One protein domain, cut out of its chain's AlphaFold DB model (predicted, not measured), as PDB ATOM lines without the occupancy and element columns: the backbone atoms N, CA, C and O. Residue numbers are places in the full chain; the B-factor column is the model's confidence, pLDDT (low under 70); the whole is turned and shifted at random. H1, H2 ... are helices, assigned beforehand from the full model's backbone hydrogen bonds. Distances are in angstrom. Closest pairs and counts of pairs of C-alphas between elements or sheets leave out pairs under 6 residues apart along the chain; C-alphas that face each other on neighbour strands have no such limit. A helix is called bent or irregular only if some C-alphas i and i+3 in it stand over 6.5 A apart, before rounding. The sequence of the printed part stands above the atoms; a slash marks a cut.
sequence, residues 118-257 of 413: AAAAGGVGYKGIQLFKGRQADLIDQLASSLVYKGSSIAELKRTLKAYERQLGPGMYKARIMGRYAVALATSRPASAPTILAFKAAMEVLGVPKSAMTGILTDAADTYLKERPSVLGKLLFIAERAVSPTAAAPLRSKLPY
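AT A GLANCE: This is residues 118 to 257 of the 413 residues of a protein of Diacronema lutheri (UniProt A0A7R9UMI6). The long helix H2 runs out of a compact all-helix body as an arm, and the hairpin partner H3 folds back along it. Inside the body H4 is the core: H2 crosses it on one side, H5 runs beside it, and H6, H7 and H8, their lines at shallow tilts to one another and their centres in a triangle, make a group of which H6 and H7 pack on H4. Residues 121 to 127, of which 121 belongs to the short H1 and 127 to H2, stick out at the far end of the arm. The printed part has 140 residues with eight named helices, H1 to H8 in chain order, and no named strand. It is compact, with a radius of gyration of the C-alphas of 15.8 A and spans of 49 by 35 by 25 A.

IN THESE COORDINATES: H2, residues 127 to 150, is the longest helix, 34.0 A from C-alpha 127 at (10.064, 18.898, 23.857) to C-alpha 150 at (-18.345, 35.859, 15.999). Before it comes H1, residues 118 to 121, 5.3 A long. After it come H3, residues 154 to 168, 20.3 A; H4, residues 174 to 188, 20.5 A; H5, residues 193 to 206, 20.0 A; H6, residues 210 to 224, 20.9 A; H7, residues 229 to 242, 19.4 A; and H8, residues 245 to 252, 10.2 A, ending with C-alpha 252 at (-22.026, 23.891, 43.063). H8 is irregular, with C-alphas 247 and 250 7.3 A apart; H3 and H6 are only just irregular, at 6.6 A for C-alphas 163 and 166 and 6.7 A for 211 and 214.

HOW THE PARTS SIT: H2 and H3 form a helical hairpin at a shallow tilt of 15 degrees, their closest C-alphas being Leu 147 and Leu 157, 6.1 A apart. With residues 140 to 148 alone H2 touches the hub, H4, at a steep tilt of 52 degrees; C-alphas 144 and 181 are closest, at 4.3 A. H1 and H2 only just touch, with 3 pairs of C-alphas within 8 A, and only at the corner, closest at Ala 120 and Gly 128, 6.3 A. H4 and H5 form a hairpin at 17 degrees, opposite ways, with Lys 174 and Leu 206 closest, 5.9 A between C-alphas. H4 touches H6 at a steep 60 degrees, closest C-alphas Gly 179 and Ala 220, 5.2 A. H7 and H8 form a hairpin at 6 degrees, closest C-alphas Glu 240 and Ala 248, 5.4 A. Every O i to N i+4 pair is within hydrogen-bond range in H2, H4 and H5, against 9 of 11 in H3 and H6, 9 of 10 in H7 and 1 of 4 in H8, which has 3 of 5 O i to N i+3 pairs within range; H1 is too short for an i+4 pair.

THE WHOLE: The C-alphas of Gly 122 and Tyr 257, the two farthest apart, are 51.2 A from each other. The printed part has no cut, and its links are tight. Mean pLDDT of the printed part is 92.4; residues 118 to 125 are under 70.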
ATOM      1  N   ALA A 118       6.249  16.760  10.893       56.34
ATOM      2  CA  ALA A 118       7.447  16.064  10.423       56.34
ATOM      3  C   ALA A 118       8.523  15.935  11.521       56.34
ATOM      4  O   ALA A 118       9.145  14.882  11.652       56.34
ATOM      5  N   ALA A 119       8.701  16.958  12.367       53.75
ATOM      6  CA  ALA A 119       9.646  16.910  13.486       53.75
ATOM      7  C   ALA A 119       9.254  15.880  14.566       53.75
ATOM      8  O   ALA A 119      10.128  15.242  15.152       53.75
ATOM      9  N   ALA A 120       7.953  15.669  14.796       53.47
ATOM     10  CA  ALA A 120       7.463  14.664  15.742       53.47
ATOM     11  C   ALA A 120       7.669  13.219  15.241       53.47
ATOM     12  O   ALA A 120       7.905  12.321  16.046       53.47
ATOM     13  N   ALA A 121       7.627  12.998  13.924       55.56
ATOM     14  CA  ALA A 121       7.874  11.689  13.314       55.56
ATOM     15  C   ALA A 121       9.375  11.341  13.189       55.56
ATOM     16  O   ALA A 121       9.721  10.171  13.059       55.56
ATOM     17  N   GLY A 122      10.269  12.340  13.246       53.25
ATOM     18  CA  GLY A 122      11.708  12.190  12.982       53.25
ATOM     19  C   GLY A 122      12.630  12.036  14.201       53.25
ATOM     20  O   GLY A 122      13.844  12.080  14.031       53.25
ATOM     21  N   GLY A 123      12.110  11.878  15.423       52.53
ATOM     22  CA  GLY A 123      12.951  11.693  16.622       52.53
ATOM     23  C   GLY A 123      13.382  12.982  17.334       52.53
ATOM     24  O   GLY A 123      14.273  12.950  18.182       52.53
ATOM     25  N   VAL A 124      12.731  14.120  17.064       51.47
ATOM     26  CA  VAL A 124      12.890  15.326  17.890       51.47
ATOM     27  C   VAL A 124      12.034  15.141  19.147       51.47
ATOM     28  O   VAL A 124      10.814  15.280  19.112       51.47
ATOM     29  N   GLY A 125      12.687  14.719  20.235       65.88
ATOM     30  CA  GLY A 125      12.081  14.168  21.450       65.88
ATOM     31  C   GLY A 125      11.049  15.040  22.176       65.88
ATOM     32  O   GLY A 125      10.746  16.156  21.774       65.88
ATOM     33  N   TYR A 126      10.525  14.504  23.283       79.62
ATOM     34  CA  TYR A 126       9.549  15.053  24.248       79.62
ATOM     35  C   TYR A 126       9.225  16.569  24.191       79.62
ATOM     36  O   TYR A 126       8.052  16.943  24.222       79.62
ATOM     37  N   LYS A 127      10.231  17.447  24.057       84.50
ATOM     38  CA  LYS A 127      10.064  18.898  23.857       84.50
ATOM     39  C   LYS A 127       9.203  19.268  22.637       84.50
ATOM     40  O   LYS A 127       8.380  20.169  22.751       84.50
ATOM     41  N   GLY A 128       9.335  18.576  21.503       83.69
ATOM     42  CA  GLY A 128       8.522  18.831  20.307       83.69
ATOM     43  C   GLY A 128       7.035  18.544  20.538       83.69
ATOM     44  O   GLY A 128       6.176  19.340  20.161       83.69
ATOM     45  N   ILE A 129       6.733  17.457  21.255       84.31
ATOM     46  CA  ILE A 129       5.362  17.100  21.653       84.31
ATOM     47  C   ILE A 129       4.793  18.144  22.623       84.31
ATOM     48  O   ILE A 129       3.631  18.523  22.491       84.31
ATOM     49  N   GLN A 130       5.593  18.634  23.576       86.88
ATOM     50  CA  GLN A 130       5.164  19.681  24.509       86.88
ATOM     51  C   GLN A 130       4.872  21.010  23.794       86.88
ATOM     52  O   GLN A 130       3.818  21.598  24.022       86.88
ATOM     53  N   LEU A 131       5.736  21.441  22.866       88.06
ATOM     54  CA  LEU A 131       5.501  22.641  22.052       88.06
ATOM     55  C   LEU A 131       4.238  22.515  21.192       88.06
ATOM     56  O   LEU A 131       3.456  23.459  21.093       88.06
ATOM     57  N   PHE A 132       4.004  21.340  20.605       86.62
ATOM     58  CA  PHE A 132       2.787  21.077  19.843       86.62
ATOM     59  C   PHE A 132       1.532  21.139  20.724       86.62
ATOM     60  O   PHE A 132       0.566  21.803  20.359       86.62
ATOM     61  N   LYS A 133       1.555  20.509  21.907       89.31
ATOM     62  CA  LYS A 133       0.444  20.560  22.872       89.31
ATOM     63  C   LYS A 133       0.161  21.984  23.355       89.31
ATOM     64  O   LYS A 133      -1.007  22.357  23.423       89.31
ATOM     65  N   GLY A 134       1.203  22.767  23.642       90.44
ATOM     66  CA  GLY A 134       1.075  24.182  24.001       90.44
ATOM     67  C   GLY A 134       0.399  24.980  22.890       90.44
ATOM     68  O   GLY A 134      -0.636  25.598  23.110       90.44
ATOM     69  N   ARG A 135       0.883  24.839  21.650       91.12
ATOM     70  CA  ARG A 135       0.274  25.496  20.487       91.12
ATOM     71  C   ARG A 135      -1.182  25.084  20.259       91.12
ATOM     72  O   ARG A 135      -1.999  25.908  19.860       91.12
ATOM     73  N   GLN A 136      -1.518  23.812  20.473       92.19
ATOM     74  CA  GLN A 136      -2.904  23.359  20.379       92.19
ATOM     75  C   GLN A 136      -3.786  23.999  21.452       92.19
ATOM     76  O   GLN A 136      -4.915  24.364  21.141       92.19
ATOM     77  N   ALA A 137      -3.289  24.156  22.682       93.12
ATOM     78  CA  ALA A 137      -4.015  24.862  23.732       93.12
ATOM     79  C   ALA A 137      -4.274  26.327  23.335       93.12
ATOM     80  O   ALA A 137      -5.427  26.753  23.349       93.12
ATOM     81  N   ASP A 138      -3.256  27.041  22.845       94.75
ATOM     82  CA  ASP A 138      -3.399  28.431  22.384       94.75
ATOM     83  C   ASP A 138      -4.417  28.564  21.236       94.75
ATOM     84  O   ASP A 138      -5.244  29.477  21.217       94.75
ATOM     85  N   LEU A 139      -4.399  27.632  20.276       95.00
ATOM     86  CA  LEU A 139      -5.371  27.609  19.178       95.00
ATOM     87  C   LEU A 139      -6.798  27.352  19.670       95.00
ATOM     88  O   LEU A 139      -7.741  27.943  19.141       95.00
ATOM     89  N   ILE A 140      -6.971  26.484  20.670       96.38
ATOM     90  CA  ILE A 140      -8.280  26.236  21.286       96.38
ATOM     91  C   ILE A 140      -8.777  27.505  21.993       96.38
ATOM     92  O   ILE A 140      -9.960  27.824  21.885       96.38
ATOM     93  N   ASP A 141      -7.898  28.260  22.647       95.81
ATOM     94  CA  ASP A 141      -8.242  29.507  23.344       95.81
ATOM     95  C   ASP A 141      -8.684  30.608  22.379       95.81
ATOM     96  O   ASP A 141      -9.703  31.278  22.587       95.81
ATOM     97  N   GLN A 142      -7.945  30.759  21.279       95.62
ATOM     98  CA  GLN A 142      -8.276  31.691  20.204       95.62
ATOM     99  C   GLN A 142      -9.585  31.313  19.517       95.62
ATOM    100  O   GLN A 142     -10.416  32.185  19.240       95.62
ATOM    101  N   LEU A 143      -9.803  30.018  19.272       96.12
ATOM    102  CA  LEU A 143     -11.055  29.509  18.727       96.12
ATOM    103  C   LEU A 143     -12.216  29.781  19.688       96.12
ATOM    104  O   LEU A 143     -13.217  30.349  19.264       96.12
ATOM    105  N   ALA A 144     -12.089  29.435  20.970       96.38
ATOM    106  CA  ALA A 144     -13.117  29.667  21.984       96.38
ATOM    107  C   ALA A 144     -13.518  31.146  22.055       96.38
ATOM    108  O   ALA A 144     -14.701  31.473  21.979       96.38
ATOM    109  N   SER A 145     -12.531  32.042  22.100       95.88
ATOM    110  CA  SER A 145     -12.760  33.488  22.072       95.88
ATOM    111  C   SER A 145     -13.444  33.911  20.769       95.88
ATOM    112  O   SER A 145     -14.467  34.593  20.793       95.88
ATOM    113  N   SER A 146     -12.955  33.431  19.621       95.62
ATOM    114  CA  SER A 146     -13.551  33.714  18.309       95.62
ATOM    115  C   SER A 146     -15.012  33.265  18.221       95.62
ATOM    116  O   SER A 146     -15.824  33.987  17.650       95.62
ATOM    117  N   LEU A 147     -15.367  32.114  18.798       95.62
ATOM    118  CA  LEU A 147     -16.748  31.628  18.847       95.62
ATOM    119  C   LEU A 147     -17.635  32.533  19.707       95.62
ATOM    120  O   LEU A 147     -18.786  32.761  19.351       95.62
ATOM    121  N   VAL A 148     -17.119  33.092  20.806       96.12
ATOM    122  CA  VAL A 148     -17.870  34.044  21.640       96.12
ATOM    123  C   VAL A 148     -18.074  35.383  20.932       96.12
ATOM    124  O   VAL A 148     -19.137  35.979  21.076       96.12
ATOM    125  N   TYR A 149     -17.108  35.868  20.154       92.69
ATOM    126  CA  TYR A 149     -17.244  37.156  19.463       92.69
ATOM    127  C   TYR A 149     -18.021  37.058  18.147       92.69
ATOM    128  O   TYR A 149     -18.842  37.921  17.858       92.69
ATOM    129  N   LYS A 150     -17.786  36.007  17.354       90.38
ATOM    130  CA  LYS A 150     -18.345  35.859  15.999       90.38
ATOM    131  C   LYS A 150     -19.555  34.934  15.933       90.38
ATOM    132  O   LYS A 150     -20.270  34.952  14.944       90.38
ATOM    133  N   GLY A 151     -19.761  34.080  16.933       76.56
ATOM    134  CA  GLY A 151     -20.811  33.064  16.930       76.56
ATOM    135  C   GLY A 151     -22.122  33.586  17.498       76.56
ATOM    136  O   GLY A 151     -22.477  33.245  18.628       76.56
ATOM    137  N   SER A 152     -22.841  34.413  16.738       79.50
ATOM    138  CA  SER A 152     -24.223  34.774  17.085       79.50
ATOM    139  C   SER A 152     -25.226  33.730  16.578       79.50
ATOM    140  O   SER A 152     -26.264  33.513  17.198       79.50
ATOM    141  N   SER A 153     -24.871  33.020  15.501       90.81
ATOM    142  CA  SER A 153     -25.697  31.998  14.853       90.81
ATOM    143  C   SER A 153     -24.974  30.655  14.677       90.81
ATOM    144  O   SER A 153     -23.745  30.580  14.601       90.81
ATOM    145  N   ILE A 154     -25.746  29.570  14.526       94.38
ATOM    146  CA  ILE A 154     -25.233  28.216  14.222       94.38
ATOM    147  C   ILE A 154     -24.357  28.216  12.957       94.38
ATOM    148  O   ILE A 154     -23.327  27.540  12.907       94.38
ATOM    149  N   ALA A 155     -24.740  28.983  11.931       94.81
ATOM    150  CA  ALA A 155     -23.990  29.078  10.681       94.81
ATOM    151  C   ALA A 155     -22.607  29.719  10.885       94.81
ATOM    152  O   ALA A 155     -21.609  29.217  10.363       94.81
ATOM    153  N   GLU A 156     -22.523  30.793  11.671       93.69
ATOM    154  CA  GLU A 156     -21.256  31.456  12.000       93.69
ATOM    155  C   GLU A 156     -20.359  30.596  12.889       93.69
ATOM    156  O   GLU A 156     -19.149  30.532  12.653       93.69
ATOM    157  N   LEU A 157     -20.940  29.882  13.860       94.56
ATOM    158  CA  LEU A 157     -20.212  28.913  14.682       94.56
ATOM    159  C   LEU A 157     -19.566  27.831  13.801       94.56
ATOM    160  O   LEU A 157     -18.361  27.601  13.899       94.56
ATOM    161  N   LYS A 158     -20.327  27.232  12.871       95.88
ATOM    162  CA  LYS A 158     -19.816  26.230  11.914       95.88
ATOM    163  C   LYS A 158     -18.707  26.791  11.018       95.88
ATOM    164  O   LYS A 158     -17.685  26.135  10.826       95.88
ATOM    165  N   ARG A 159     -18.878  28.006  10.480       94.75
ATOM    166  CA  ARG A 159     -17.852  28.671   9.651       94.75
ATOM    167  C   ARG A 159     -16.567  28.919  10.437       94.75
ATOM    168  O   ARG A 159     -15.481  28.658   9.923       94.75
ATOM    169  N   THR A 160     -16.695  29.392  11.674       94.69
ATOM    170  CA  THR A 160     -15.554  29.662  12.555       94.69
ATOM    171  C   THR A 160     -14.820  28.368  12.883       94.69
ATOM    172  O   THR A 160     -13.608  28.307  12.714       94.69
ATOM    173  N   LEU A 161     -15.535  27.300  13.245       94.44
ATOM    174  CA  LEU A 161     -14.921  25.992  13.492       94.44
ATOM    175  C   LEU A 161     -14.169  25.468  12.272       94.44
ATOM    176  O   LEU A 161     -12.991  25.145  12.387       94.44
ATOM    177  N   LYS A 162     -14.788  25.496  11.089       93.56
ATOM    178  CA  LYS A 162     -14.159  25.048   9.837       93.56
ATOM    179  C   LYS A 162     -12.858  25.798   9.515       93.56
ATOM    180  O   LYS A 162     -11.933  25.222   8.945       93.56
ATOM    181  N   ALA A 163     -12.763  27.078   9.883       92.12
ATOM    182  CA  ALA A 163     -11.546  27.870   9.695       92.12
ATOM    183  C   ALA A 163     -10.384  27.418  10.606       92.12
ATOM    184  O   ALA A 163      -9.219  27.525  10.214       92.12
ATOM    185  N   TYR A 164     -10.694  26.888  11.792       93.50
ATOM    186  CA  TYR A 164      -9.711  26.399  12.763       93.50
ATOM    187  C   TYR A 164      -9.456  24.888  12.676       93.50
ATOM    188  O   TYR A 164      -8.375  24.447  13.057       93.50
ATOM    189  N   GLU A 165     -10.373  24.093  12.118       91.50
ATOM    190  CA  GLU A 165     -10.214  22.638  11.931       91.50
ATOM    191  C   GLU A 165      -8.906  22.283  11.213       91.50
ATOM    192  O   GLU A 165      -8.181  21.384  11.634       91.50
ATOM    193  N   ARG A 166      -8.544  23.048  10.174       86.94
ATOM    194  CA  ARG A 166      -7.284  22.848   9.438       86.94
ATOM    195  C   ARG A 166      -6.035  23.109  10.283       86.94
ATOM    196  O   ARG A 166      -4.981  22.565   9.979       86.94
ATOM    197  N   GLN A 167      -6.138  23.954  11.307       90.00
ATOM    198  CA  GLN A 167      -5.011  24.371  12.147       90.00
ATOM    199  C   GLN A 167      -4.832  23.466  13.368       90.00
ATOM    200  O   GLN A 167      -3.705  23.242  13.802       90.00
ATOM    201  N   LEU A 168      -5.934  22.938  13.909       89.69
ATOM    202  CA  LEU A 168      -5.925  22.058  15.079       89.69
ATOM    203  C   LEU A 168      -5.351  20.667  14.770       89.69
ATOM    204  O   LEU A 168      -4.827  20.010  15.670       89.69
ATOM    205  N   GLY A 169      -5.387  20.250  13.502       84.56
ATOM    206  CA  GLY A 169      -4.878  18.956  13.058       84.56
ATOM    207  C   GLY A 169      -5.852  17.799  13.327       84.56
ATOM    208  O   GLY A 169      -6.978  18.014  13.780       84.56
ATOM    209  N   PRO A 170      -5.447  16.556  13.015       78.81
ATOM    210  CA  PRO A 170      -6.288  15.380  13.202       78.81
ATOM    211  C   PRO A 170      -6.465  15.086  14.697       78.81
ATOM    212  O   PRO A 170      -5.528  14.689  15.384       78.81
ATOM    213  N   GLY A 171      -7.675  15.287  15.215       76.19
ATOM    214  CA  GLY A 171      -8.003  14.976  16.603       76.19
ATOM    215  C   GLY A 171      -9.342  15.562  17.030       76.19
ATOM    216  O   GLY A 171      -9.721  16.664  16.633       76.19
ATOM    217  N   MET A 172     -10.085  14.827  17.860       71.19
ATOM    218  CA  MET A 172     -11.355  15.311  18.397       71.19
ATOM    219  C   MET A 172     -11.128  16.161  19.653       71.19
ATOM    220  O   MET A 172     -11.282  15.692  20.775       71.19
ATOM    221  N   TYR A 173     -10.818  17.445  19.475       91.38
ATOM    222  CA  TYR A 173     -10.673  18.403  20.585       91.38
ATOM    223  C   TYR A 173     -12.008  18.984  21.079       91.38
ATOM    224  O   TYR A 173     -12.017  19.930  21.858       91.38
ATOM    225  N   LYS A 174     -13.143  18.418  20.652       95.25
ATOM    226  CA  LYS A 174     -14.501  18.944  20.887       95.25
ATOM    227  C   LYS A 174     -14.792  19.235  22.361       95.25
ATOM    228  O   LYS A 174     -15.271  20.316  22.678       95.25
ATOM    229  N   ALA A 175     -14.442  18.306  23.252       96.19
ATOM    230  CA  ALA A 175     -14.624  18.464  24.696       96.19
ATOM    231  C   ALA A 175     -13.816  19.648  25.257       96.19
ATOM    232  O   ALA A 175     -14.364  20.497  25.955       96.19
ATOM    233  N   ARG A 176     -12.533  19.756  24.880       96.50
ATOM    234  CA  ARG A 176     -11.659  20.864  25.301       96.50
ATOM    235  C   ARG A 176     -12.113  22.203  24.726       96.50
ATOM    236  O   ARG A 176     -12.162  23.184  25.458       96.50
ATOM    237  N   ILE A 177     -12.497  22.235  23.448       97.19
ATOM    238  CA  ILE A 177     -13.054  23.431  22.799       97.19
ATOM    239  C   ILE A 177     -14.319  23.877  23.527       97.19
ATOM    240  O   ILE A 177     -14.441  25.056  23.842       97.19
ATOM    241  N   MET A 178     -15.224  22.950  23.853       97.94
ATOM    242  CA  MET A 178     -16.448  23.270  24.585       97.94
ATOM    243  C   MET A 178     -16.153  23.812  25.989       97.94
ATOM    244  O   MET A 178     -16.750  24.810  26.385       97.94
ATOM    245  N   GLY A 179     -15.207  23.216  26.723       98.12
ATOM    246  CA  GLY A 179     -14.784  23.704  28.042       98.12
ATOM    247  C   GLY A 179     -14.191  25.117  27.992       98.12
ATOM    248  O   GLY A 179     -14.590  25.988  28.765       98.12
ATOM    249  N   ARG A 180     -13.297  25.396  27.032       98.12
ATOM    250  CA  ARG A 180     -12.725  26.744  26.842       98.12
ATOM    251  C   ARG A 180     -13.756  27.753  26.362       98.12
ATOM    252  O   ARG A 180     -13.775  28.875  26.859       98.12
ATOM    253  N   TYR A 181     -14.648  27.352  25.460       98.19
ATOM    254  CA  TYR A 181     -15.769  28.180  25.024       98.19
ATOM    255  C   TYR A 181     -16.694  28.530  26.192       98.19
ATOM    256  O   TYR A 181     -17.045  29.692  26.349       98.19
ATOM    257  N   ALA A 182     -17.028  27.566  27.052       98.38
ATOM    258  CA  ALA A 182     -17.844  27.789  28.241       98.38
ATOM    259  C   ALA A 182     -17.229  28.846  29.176       98.38
ATOM    260  O   ALA A 182     -17.913  29.781  29.598       98.38
ATOM    261  N   VAL A 183     -15.924  28.739  29.444       98.44
ATOM    262  CA  VAL A 183     -15.165  29.700  30.263       98.44
ATOM    263  C   VAL A 183     -15.113  31.083  29.609       98.44
ATOM    264  O   VAL A 183     -15.354  32.092  30.279       98.44
ATOM    265  N   ALA A 184     -14.824  31.145  28.306       97.94
ATOM    266  CA  ALA A 184     -14.780  32.394  27.550       97.94
ATOM    267  C   ALA A 184     -16.158  33.072  27.512       97.94
ATOM    268  O   ALA A 184     -16.267  34.272  27.741       97.94
ATOM    269  N   LEU A 185     -17.228  32.300  27.307       97.75
ATOM    270  CA  LEU A 185     -18.598  32.796  27.269       97.75
ATOM    271  C   LEU A 185     -19.012  33.376  28.627       97.75
ATOM    272  O   LEU A 185     -19.501  34.503  28.687       97.75
ATOM    273  N   ALA A 186     -18.760  32.645  29.718       97.94
ATOM    274  CA  ALA A 186     -19.047  33.109  31.075       97.94
ATOM    275  C   ALA A 186     -18.187  34.322  31.479       97.94
ATOM    276  O   ALA A 186     -18.622  35.164  32.267       97.94
ATOM    277  N   THR A 187     -16.977  34.450  30.936       97.69
ATOM    278  CA  THR A 187     -16.114  35.611  31.188       97.69
ATOM    279  C   THR A 187     -16.607  36.842  30.428       97.69
ATOM    280  O   THR A 187     -16.827  37.885  31.040       97.69
ATOM    281  N   SER A 188     -16.813  36.719  29.117       96.56
ATOM    282  CA  SER A 188     -16.968  37.873  28.226       96.56
ATOM    283  C   SER A 188     -18.412  38.332  28.042       96.56
ATOM    284  O   SER A 188     -18.635  39.499  27.715       96.56
ATOM    285  N   ARG A 189     -19.406  37.453  28.245       95.56
ATOM    286  CA  ARG A 189     -20.826  37.799  28.083       95.56
ATOM    287  C   ARG A 189     -21.559  37.919  29.427       95.56
ATOM    288  O   ARG A 189     -21.225  37.223  30.399       95.56
ATOM    289  N   PRO A 190     -22.561  38.812  29.532       96.12
ATOM    290  CA  PRO A 190     -23.472  38.810  30.670       96.12
ATOM    291  C   PRO A 190     -24.322  37.530  30.667       96.12
ATOM    292  O   PRO A 190     -24.555  36.922  29.617       96.12
ATOM    293  N   ALA A 191     -24.793  37.121  31.846       96.44
ATOM    294  CA  ALA A 191     -25.830  36.100  31.930       96.44
ATOM    295  C   ALA A 191     -27.104  36.663  31.286       96.44
ATOM    296  O   ALA A 191     -27.555  37.744  31.654       96.44
ATOM    297  N   SER A 192     -27.631  35.969  30.284       96.44
ATOM    298  CA  SER A 192     -28.837  36.357  29.552       96.44
ATOM    299  C   SER A 192     -29.363  35.162  28.752       96.44
ATOM    300  O   SER A 192     -28.631  34.192  28.519       96.44
ATOM    301  N   ALA A 193     -30.615  35.228  28.293       96.25
ATOM    302  CA  ALA A 193     -31.185  34.199  27.423       96.25
ATOM    303  C   ALA A 193     -30.391  34.006  26.110       96.25
ATOM    304  O   ALA A 193     -30.083  32.855  25.790       96.25
ATOM    305  N   PRO A 194     -29.930  35.064  25.404       95.69
ATOM    306  CA  PRO A 194     -29.030  34.906  24.257       95.69
ATOM    307  C   PRO A 194     -27.734  34.154  24.580       95.69
ATOM    308  O   PRO A 194     -27.274  33.343  23.779       95.69
ATOM    309  N   THR A 195     -27.144  34.370  25.761       96.56
ATOM    310  CA  THR A 195     -25.941  33.639  26.195       96.56
ATOM    311  C   THR A 195     -26.236  32.150  26.411       96.56
ATOM    312  O   THR A 195     -25.446  31.303  25.994       96.56
ATOM    313  N   ILE A 196     -27.390  31.810  26.991       97.50
ATOM    314  CA  ILE A 196     -27.835  30.415  27.170       97.50
ATOM    315  C   ILE A 196     -28.077  29.740  25.811       97.50
ATOM    316  O   ILE A 196     -27.648  28.604  25.601       97.50
ATOM    317  N   LEU A 197     -28.720  30.434  24.867       96.25
ATOM    318  CA  LEU A 197     -28.937  29.925  23.509       96.25
ATOM    319  C   LEU A 197     -27.623  29.721  22.750       96.25
ATOM    320  O   LEU A 197     -27.444  28.679  22.122       96.25
ATOM    321  N   ALA A 198     -26.680  30.663  22.851       96.50
ATOM    322  CA  ALA A 198     -25.356  30.529  22.246       96.50
ATOM    323  C   ALA A 198     -24.610  29.301  22.795       96.50
ATOM    324  O   ALA A 198     -24.010  28.545  22.031       96.50
ATOM    325  N   PHE A 199     -24.727  29.043  24.102       97.62
ATOM    326  CA  PHE A 199     -24.177  27.843  24.726       97.62
ATOM    327  C   PHE A 199     -24.788  26.554  24.156       97.62
ATOM    328  O   PHE A 199     -24.048  25.645  23.775       97.62
ATOM    329  N   LYS A 200     -26.124  26.484  24.033       97.19
ATOM    330  CA  LYS A 200     -26.831  25.339  23.423       97.19
ATOM    331  C   LYS A 200     -26.409  25.125  21.964       97.19
ATOM    332  O   LYS A 200     -26.096  24.001  21.579       97.19
ATOM    333  N   ALA A 201     -26.336  26.200  21.180       96.88
ATOM    334  CA  ALA A 201     -25.912  26.153  19.784       96.88
ATOM    335  C   ALA A 201     -24.469  25.641  19.640       96.88
ATOM    336  O   ALA A 201     -24.186  24.826  18.764       96.88
ATOM    337  N   ALA A 202     -23.552  26.062  20.516       97.25
ATOM    338  CA  ALA A 202     -22.178  25.566  20.507       97.25
ATOM    339  C   ALA A 202     -22.095  24.064  20.824       97.25
ATOM    340  O   ALA A 202     -21.351  23.350  20.151       97.25
ATOM    341  N   MET A 203     -22.884  23.569  21.786       97.31
ATOM    342  CA  MET A 203     -22.965  22.133  22.085       97.31
ATOM    343  C   MET A 203     -23.440  21.324  20.876       97.31
ATOM    344  O   MET A 203     -22.835  20.302  20.546       97.31
ATOM    345  N   GLU A 204     -24.495  21.793  20.206       96.75
ATOM    346  CA  GLU A 204     -25.047  21.155  19.009       96.75
ATOM    347  C   GLU A 204     -24.016  21.122  17.878       96.75
ATOM    348  O   GLU A 204     -23.735  20.068  17.310       96.75
ATOM    349  N   VAL A 205     -23.388  22.265  17.589       96.31
ATOM    350  CA  VAL A 205     -22.412  22.394  16.503       96.31
ATOM    351  C   VAL A 205     -21.159  21.551  16.755       96.31
ATOM    352  O   VAL A 205     -20.643  20.926  15.829       96.31
ATOM    353  N   LEU A 206     -20.666  21.509  17.994       96.06
ATOM    354  CA  LEU A 206     -19.528  20.663  18.361       96.06
ATOM    355  C   LEU A 206     -19.916  19.177  18.447       96.06
ATOM    356  O   LEU A 206     -19.037  18.312  18.404       96.06
ATOM    357  N   GLY A 207     -21.210  18.858  18.524       96.38
ATOM    358  CA  GLY A 207     -21.716  17.501  18.710       96.38
ATOM    359  C   GLY A 207     -21.339  16.933  20.078       96.38
ATOM    360  O   GLY A 207     -20.933  15.775  20.170       96.38
ATOM    361  N   VAL A 208     -21.394  17.762  21.123       97.19
ATOM    362  CA  VAL A 208     -21.115  17.344  22.502       97.19
ATOM    363  C   VAL A 208     -22.429  16.915  23.161       97.19
ATOM    364  O   VAL A 208     -23.315  17.754  23.345       97.19
ATOM    365  N   PRO A 209     -22.596  15.630  23.526       96.50
ATOM    366  CA  PRO A 209     -23.828  15.165  24.150       96.50
ATOM    367  C   PRO A 209     -23.965  15.726  25.569       96.50
ATOM    368  O   PRO A 209     -22.973  15.915  26.277       96.50
ATOM    369  N   LYS A 210     -25.209  15.924  26.029       96.38
ATOM    370  CA  LYS A 210     -25.496  16.426  27.387       96.38
ATOM    371  C   LYS A 210     -24.853  15.572  28.488       96.38
ATOM    372  O   LYS A 210     -24.395  16.124  29.480       96.38
ATOM    373  N   SER A 211     -24.755  14.256  28.290       95.56
ATOM    374  CA  SER A 211     -24.114  13.326  29.233       95.56
ATOM    375  C   SER A 211     -22.615  13.579  29.430       95.56
ATOM    376  O   SER A 211     -22.093  13.307  30.505       95.56
ATOM    377  N   ALA A 212     -21.919  14.134  28.432       97.44
ATOM    378  CA  ALA A 212     -20.498  14.469  28.537       97.44
ATOM    379  C   ALA A 212     -20.249  15.831  29.211       97.44
ATOM    380  O   ALA A 212     -19.130  16.107  29.649       97.44
ATOM    381  N   MET A 213     -21.272  16.690  29.307       97.88
ATOM    382  CA  MET A 213     -21.111  18.063  29.793       97.88
ATOM    383  C   MET A 213     -20.702  18.136  31.259       97.88
ATOM    384  O   MET A 213     -19.927  19.019  31.604       97.88
ATOM    385  N   THR A 214     -21.154  17.208  32.103       98.12
ATOM    386  CA  THR A 214     -20.767  17.171  33.521       98.12
ATOM    387  C   THR A 214     -19.245  17.109  33.679       98.12
ATOM    388  O   THR A 214     -18.660  17.911  34.408       98.12
ATOM    389  N   GLY A 215     -18.586  16.206  32.943       98.12
ATOM    390  CA  GLY A 215     -17.128  16.064  32.965       98.12
ATOM    391  C   GLY A 215     -16.414  17.278  32.371       98.12
ATOM    392  O   GLY A 215     -15.490  17.801  32.981       98.12
ATOM    393  N   ILE A 216     -16.891  17.776  31.225       98.31
ATOM    394  CA  ILE A 216     -16.304  18.941  30.537       98.31
ATOM    395  C   ILE A 216     -16.366  20.202  31.406       98.31
ATOM    396  O   ILE A 216     -15.394  20.948  31.489       98.31
ATOM    397  N   LEU A 217     -17.511  20.456  32.042       98.44
ATOM    398  CA  LEU A 217     -17.713  21.633  32.882       98.44
ATOM    399  C   LEU A 217     -16.888  21.558  34.163       98.44
ATOM    400  O   LEU A 217     -16.314  22.567  34.562       98.44
ATOM    401  N   THR A 218     -16.809  20.379  34.783       98.19
ATOM    402  CA  THR A 218     -16.016  20.178  36.003       98.19
ATOM    403  C   THR A 218     -14.524  20.356  35.717       98.19
ATOM    404  O   THR A 218     -13.863  21.104  36.429       98.19
ATOM    405  N   ASP A 219     -14.020  19.774  34.623       98.12
ATOM    406  CA  ASP A 219     -12.632  19.948  34.170       98.12
ATOM    407  C   ASP A 219     -12.308  21.421  33.867       98.12
ATOM    408  O   ASP A 219     -11.290  21.954  34.309       98.12
ATOM    409  N   ALA A 220     -13.214  22.125  33.178       97.94
ATOM    410  CA  ALA A 220     -13.048  23.546  32.890       97.94
ATOM    411  C   ALA A 220     -13.071  24.412  34.163       97.94
ATOM    412  O   ALA A 220     -12.304  25.374  34.266       97.94
ATOM    413  N   ALA A 221     -13.927  24.076  35.132       98.19
ATOM    414  CA  ALA A 221     -13.999  24.764  36.414       98.19
ATOM    415  C   ALA A 221     -12.705  24.581  37.219       98.19
ATOM    416  O   ALA A 221     -12.118  25.571  37.658       98.19
ATOM    417  N   ASP A 222     -12.232  23.338  37.340       97.94
ATOM    418  CA  ASP A 222     -11.013  22.991  38.074       97.94
ATOM    419  C   ASP A 222      -9.762  23.605  37.440       97.94
ATOM    420  O   ASP A 222      -8.890  24.108  38.149       97.94
ATOM    421  N   THR A 223      -9.694  23.617  36.107       97.19
ATOM    422  CA  THR A 223      -8.510  24.093  35.383       97.19
ATOM    423  C   THR A 223      -8.444  25.619  35.297       97.19
ATOM    424  O   THR A 223      -7.355  26.184  35.351       97.19
ATOM    425  N   TYR A 224      -9.581  26.312  35.142       97.06
ATOM    426  CA  TYR A 224      -9.576  27.731  34.746       97.06
ATOM    427  C   TYR A 224     -10.339  28.682  35.667       97.06
ATOM    428  O   TYR A 224     -10.167  29.897  35.542       97.06
ATOM    429  N   LEU A 225     -11.209  28.178  36.546       97.75
ATOM    430  CA  LEU A 225     -12.124  29.017  37.330       97.75
ATOM    431  C   LEU A 225     -11.958  28.885  38.846       97.75
ATOM    432  O   LEU A 225     -12.676  29.566  39.576       97.75
ATOM    433  N   LYS A 226     -10.999  28.082  39.323       95.88
ATOM    434  CA  LYS A 226     -10.744  27.858  40.754       95.88
ATOM    435  C   LYS A 226     -10.588  29.157  41.557       95.88
ATOM    436  O   LYS A 226     -11.124  29.274  42.651       95.88
ATOM    437  N   GLU A 227      -9.915  30.154  40.987       96.88
ATOM    438  CA  GLU A 227      -9.666  31.463  41.619       96.88
ATOM    439  C   GLU A 227     -10.701  32.533  41.223       96.88
ATOM    440  O   GLU A 227     -10.573  33.705  41.566       96.88
ATOM    441  N   ARG A 228     -11.738  32.161  40.459       97.81
ATOM    442  CA  ARG A 228     -12.709  33.091  39.860       97.81
ATOM    443  C   ARG A 228     -14.151  32.673  40.189       97.81
ATOM    444  O   ARG A 228     -14.926  32.394  39.266       97.81
ATOM    445  N   PRO A 229     -14.556  32.677  41.475       97.25
ATOM    446  CA  PRO A 229     -15.857  32.164  41.912       97.25
ATOM    447  C   PRO A 229     -17.043  32.893  41.264       97.25
ATOM    448  O   PRO A 229     -18.053  32.268  40.960       97.25
ATOM    449  N   SER A 230     -16.919  34.189  40.960       97.38
ATOM    450  CA  SER A 230     -17.975  34.949  40.272       97.38
ATOM    451  C   SER A 230     -18.213  34.470  38.833       97.38
ATOM    452  O   SER A 230     -19.349  34.428  38.364       97.38
ATOM    453  N   VAL A 231     -17.149  34.078  38.122       98.25
ATOM    454  CA  VAL A 231     -17.256  33.535  36.755       98.25
ATOM    455  C   VAL A 231     -17.781  32.107  36.798       98.25
ATOM    456  O   VAL A 231     -18.632  31.753  35.984       98.25
ATOM    457  N   LEU A 232     -17.342  31.318  37.781       98.50
ATOM    458  CA  LEU A 232     -17.875  29.983  38.040       98.50
ATOM    459  C   LEU A 232     -19.375  30.016  38.356       98.50
ATOM    460  O   LEU A 232     -20.130  29.244  37.773       98.50
ATOM    461  N   GLY A 233     -19.832  30.951  39.192       98.31
ATOM    462  CA  GLY A 233     -21.253  31.136  39.498       98.31
ATOM    463  C   GLY A 233     -22.082  31.501  38.264       98.31
ATOM    464  O   GLY A 233     -23.197  31.008  38.101       98.31
ATOM    465  N   LYS A 234     -21.523  32.295  37.341       98.56
ATOM    466  CA  LYS A 234     -22.165  32.584  36.050       98.56
ATOM    467  C   LYS A 234     -22.178  31.363  35.124       98.56
ATOM    468  O   LYS A 234     -23.165  31.132  34.431       98.56
ATOM    469  N   LEU A 235     -21.099  30.580  35.098       98.56
ATOM    470  CA  LEU A 235     -21.048  29.339  34.326       98.56
ATOM    471  C   LEU A 235     -22.078  28.327  34.841       98.56
ATOM    472  O   LEU A 235     -22.777  27.728  34.029       98.56
ATOM    473  N   LEU A 236     -22.209  28.185  36.162       98.62
ATOM    474  CA  LEU A 236     -23.246  27.380  36.808       98.62
ATOM    475  C   LEU A 236     -24.641  27.821  36.339       98.62
ATOM    476  O   LEU A 236     -25.387  26.996  35.818       98.62
ATOM    477  N   PHE A 237     -24.935  29.125  36.408       98.62
ATOM    478  CA  PHE A 237     -26.210  29.696  35.959       98.62
ATOM    479  C   PHE A 237     -26.557  29.313  34.515       98.62
ATOM    480  O   PHE A 237     -27.686  28.907  34.218       98.62
ATOM    481  N   ILE A 238     -25.576  29.438  33.610       98.50
ATOM    482  CA  ILE A 238     -25.719  29.089  32.192       98.50
ATOM    483  C   ILE A 238     -25.918  27.577  32.037       98.50
ATOM    484  O   ILE A 238     -26.815  27.153  31.310       98.50
ATOM    485  N   ALA A 239     -25.110  26.760  32.715       98.25
ATOM    486  CA  ALA A 239     -25.117  25.306  32.586       98.25
ATOM    487  C   ALA A 239     -26.431  24.669  33.063       98.25
ATOM    488  O   ALA A 239     -26.951  23.783  32.381       98.25
ATOM    489  N   GLU A 240     -27.004  25.142  34.172       97.88
ATOM    490  CA  GLU A 240     -28.282  24.644  34.703       97.88
ATOM    491  C   GLU A 240     -29.433  24.799  33.697       97.88
ATOM    492  O   GLU A 240     -30.273  23.909  33.569       97.88
ATOM    493  N   ARG A 241     -29.438  25.904  32.937       97.88
ATOM    494  CA  ARG A 241     -30.482  26.255  31.955       97.88
ATOM    495  C   ARG A 241     -30.186  25.738  30.547       97.88
ATOM    496  O   ARG A 241     -31.098  25.473  29.757       97.88
ATOM    497  N   ALA A 242     -28.906  25.604  30.203       97.38
ATOM    498  CA  ALA A 242     -28.476  25.122  28.898       97.38
ATOM    499  C   ALA A 242     -28.469  23.590  28.799       97.38
ATOM    500  O   ALA A 242     -28.898  23.040  27.782       97.38
ATOM    501  N   VAL A 243     -28.002  22.909  29.850       97.06
ATOM    502  CA  VAL A 243     -27.786  21.457  29.880       97.06
ATOM    503  C   VAL A 243     -28.882  20.773  30.696       97.06
ATOM    504  O   VAL A 243     -29.795  20.181  30.111       97.06
ATOM    505  N   SER A 244     -28.763  20.856  32.022       96.19
ATOM    506  CA  SER A 244     -29.740  20.465  33.042       96.19
ATOM    507  C   SER A 244     -29.193  20.817  34.438       96.19
ATOM    508  O   SER A 244     -27.970  20.849  34.621       96.19
ATOM    509  N   PRO A 245     -30.060  20.983  35.456       95.81
ATOM    510  CA  PRO A 245     -29.616  21.156  36.840       95.81
ATOM    511  C   PRO A 245     -28.781  19.974  37.350       95.81
ATOM    512  O   PRO A 245     -27.783  20.158  38.038       95.81
ATOM    513  N   THR A 246     -29.135  18.749  36.950       95.56
ATOM    514  CA  THR A 246     -28.431  17.520  37.348       95.56
ATOM    515  C   THR A 246     -27.006  17.444  36.804       95.56
ATOM    516  O   THR A 246     -26.096  17.049  37.527       95.56
ATOM    517  N   ALA A 247     -26.784  17.851  35.551       93.94
ATOM    518  CA  ALA A 247     -25.456  17.850  34.942       93.94
ATOM    519  C   ALA A 247     -24.562  18.972  35.491       93.94
ATOM    520  O   ALA A 247     -23.342  18.828  35.538       93.94
ATOM    521  N   ALA A 248     -25.165  20.087  35.916       96.38
ATOM    522  CA  ALA A 248     -24.455  21.224  36.491       96.38
ATOM    523  C   ALA A 248     -24.205  21.089  38.006       96.38
ATOM    524  O   ALA A 248     -23.346  21.792  38.534       96.38
ATOM    525  N   ALA A 249     -24.900  20.179  38.701       97.00
ATOM    526  CA  ALA A 249     -24.825  20.018  40.155       97.00
ATOM    527  C   ALA A 249     -23.389  19.920  40.721       97.00
ATOM    528  O   ALA A 249     -23.120  20.582  41.725       97.00
ATOM    529  N   PRO A 250     -22.427  19.210  40.089       97.94
ATOM    530  CA  PRO A 250     -21.053  19.161  40.596       97.94
ATOM    531  C   PRO A 250     -20.358  20.525  40.659       97.94
ATOM    532  O   PRO A 250     -19.515  20.730  41.531       97.94
ATOM    533  N   LEU A 251     -20.735  21.489  39.810       97.81
ATOM    534  CA  LEU A 251     -20.171  22.843  39.839       97.81
ATOM    535  C   LEU A 251     -20.513  23.593  41.132       97.81
ATOM    536  O   LEU A 251     -19.738  24.449  41.552       97.81
ATOM    537  N   ARG A 252     -21.634  23.264  41.790       97.81
ATOM    538  CA  ARG A 252     -22.026  23.891  43.063       97.81
ATOM    539  C   ARG A 252     -20.999  23.609  44.157       97.81
ATOM    540  O   ARG A 252     -20.607  24.523  44.867       97.81
ATOM    541  N   SER A 253     -20.483  22.378  44.210       96.75
ATOM    542  CA  SER A 253     -19.443  21.968  45.170       96.75
ATOM    543  C   SER A 253     -18.078  22.632  44.946       96.75
ATOM    544  O   SER A 253     -17.206  22.557  45.805       96.75
ATOM    545  N   LYS A 254     -17.877  23.271  43.785       97.50
ATOM    546  CA  LYS A 254     -16.639  23.980  43.434       97.50
ATOM    547  C   LYS A 254     -16.657  25.448  43.868       97.50
ATOM    548  O   LYS A 254     -15.615  26.098  43.833       97.50
ATOM    549  N   LEU A 255     -17.820  25.984  44.240       97.75
ATOM    550  CA  LEU A 255     -17.927  27.338  44.777       97.75
ATOM    551  C   LEU A 255     -17.472  27.353  46.246       97.75
ATOM    552  O   LEU A 255     -17.768  26.417  46.981       97.75
ATOM    553  N   PRO A 256     -16.805  28.425  46.708       97.25
ATOM    554  CA  PRO A 256     -16.324  28.535  48.087       97.25
ATOM    555  C   PRO A 256     -17.440  28.873  49.096       97.25
ATOM    556  O   PRO A 256     -17.152  29.286  50.214       97.25
ATOM    557  N   TYR A 257     -18.709  28.757  48.699       96.31
ATOM    558  CA  TYR A 257     -19.866  29.191  49.476       96.31
ATOM    559  C   TYR A 257     -20.759  28.006  49.850       96.31
ATOM    560  O   TYR A 257     -20.799  27.004  49.137       96.31
TER     561      TYR A 257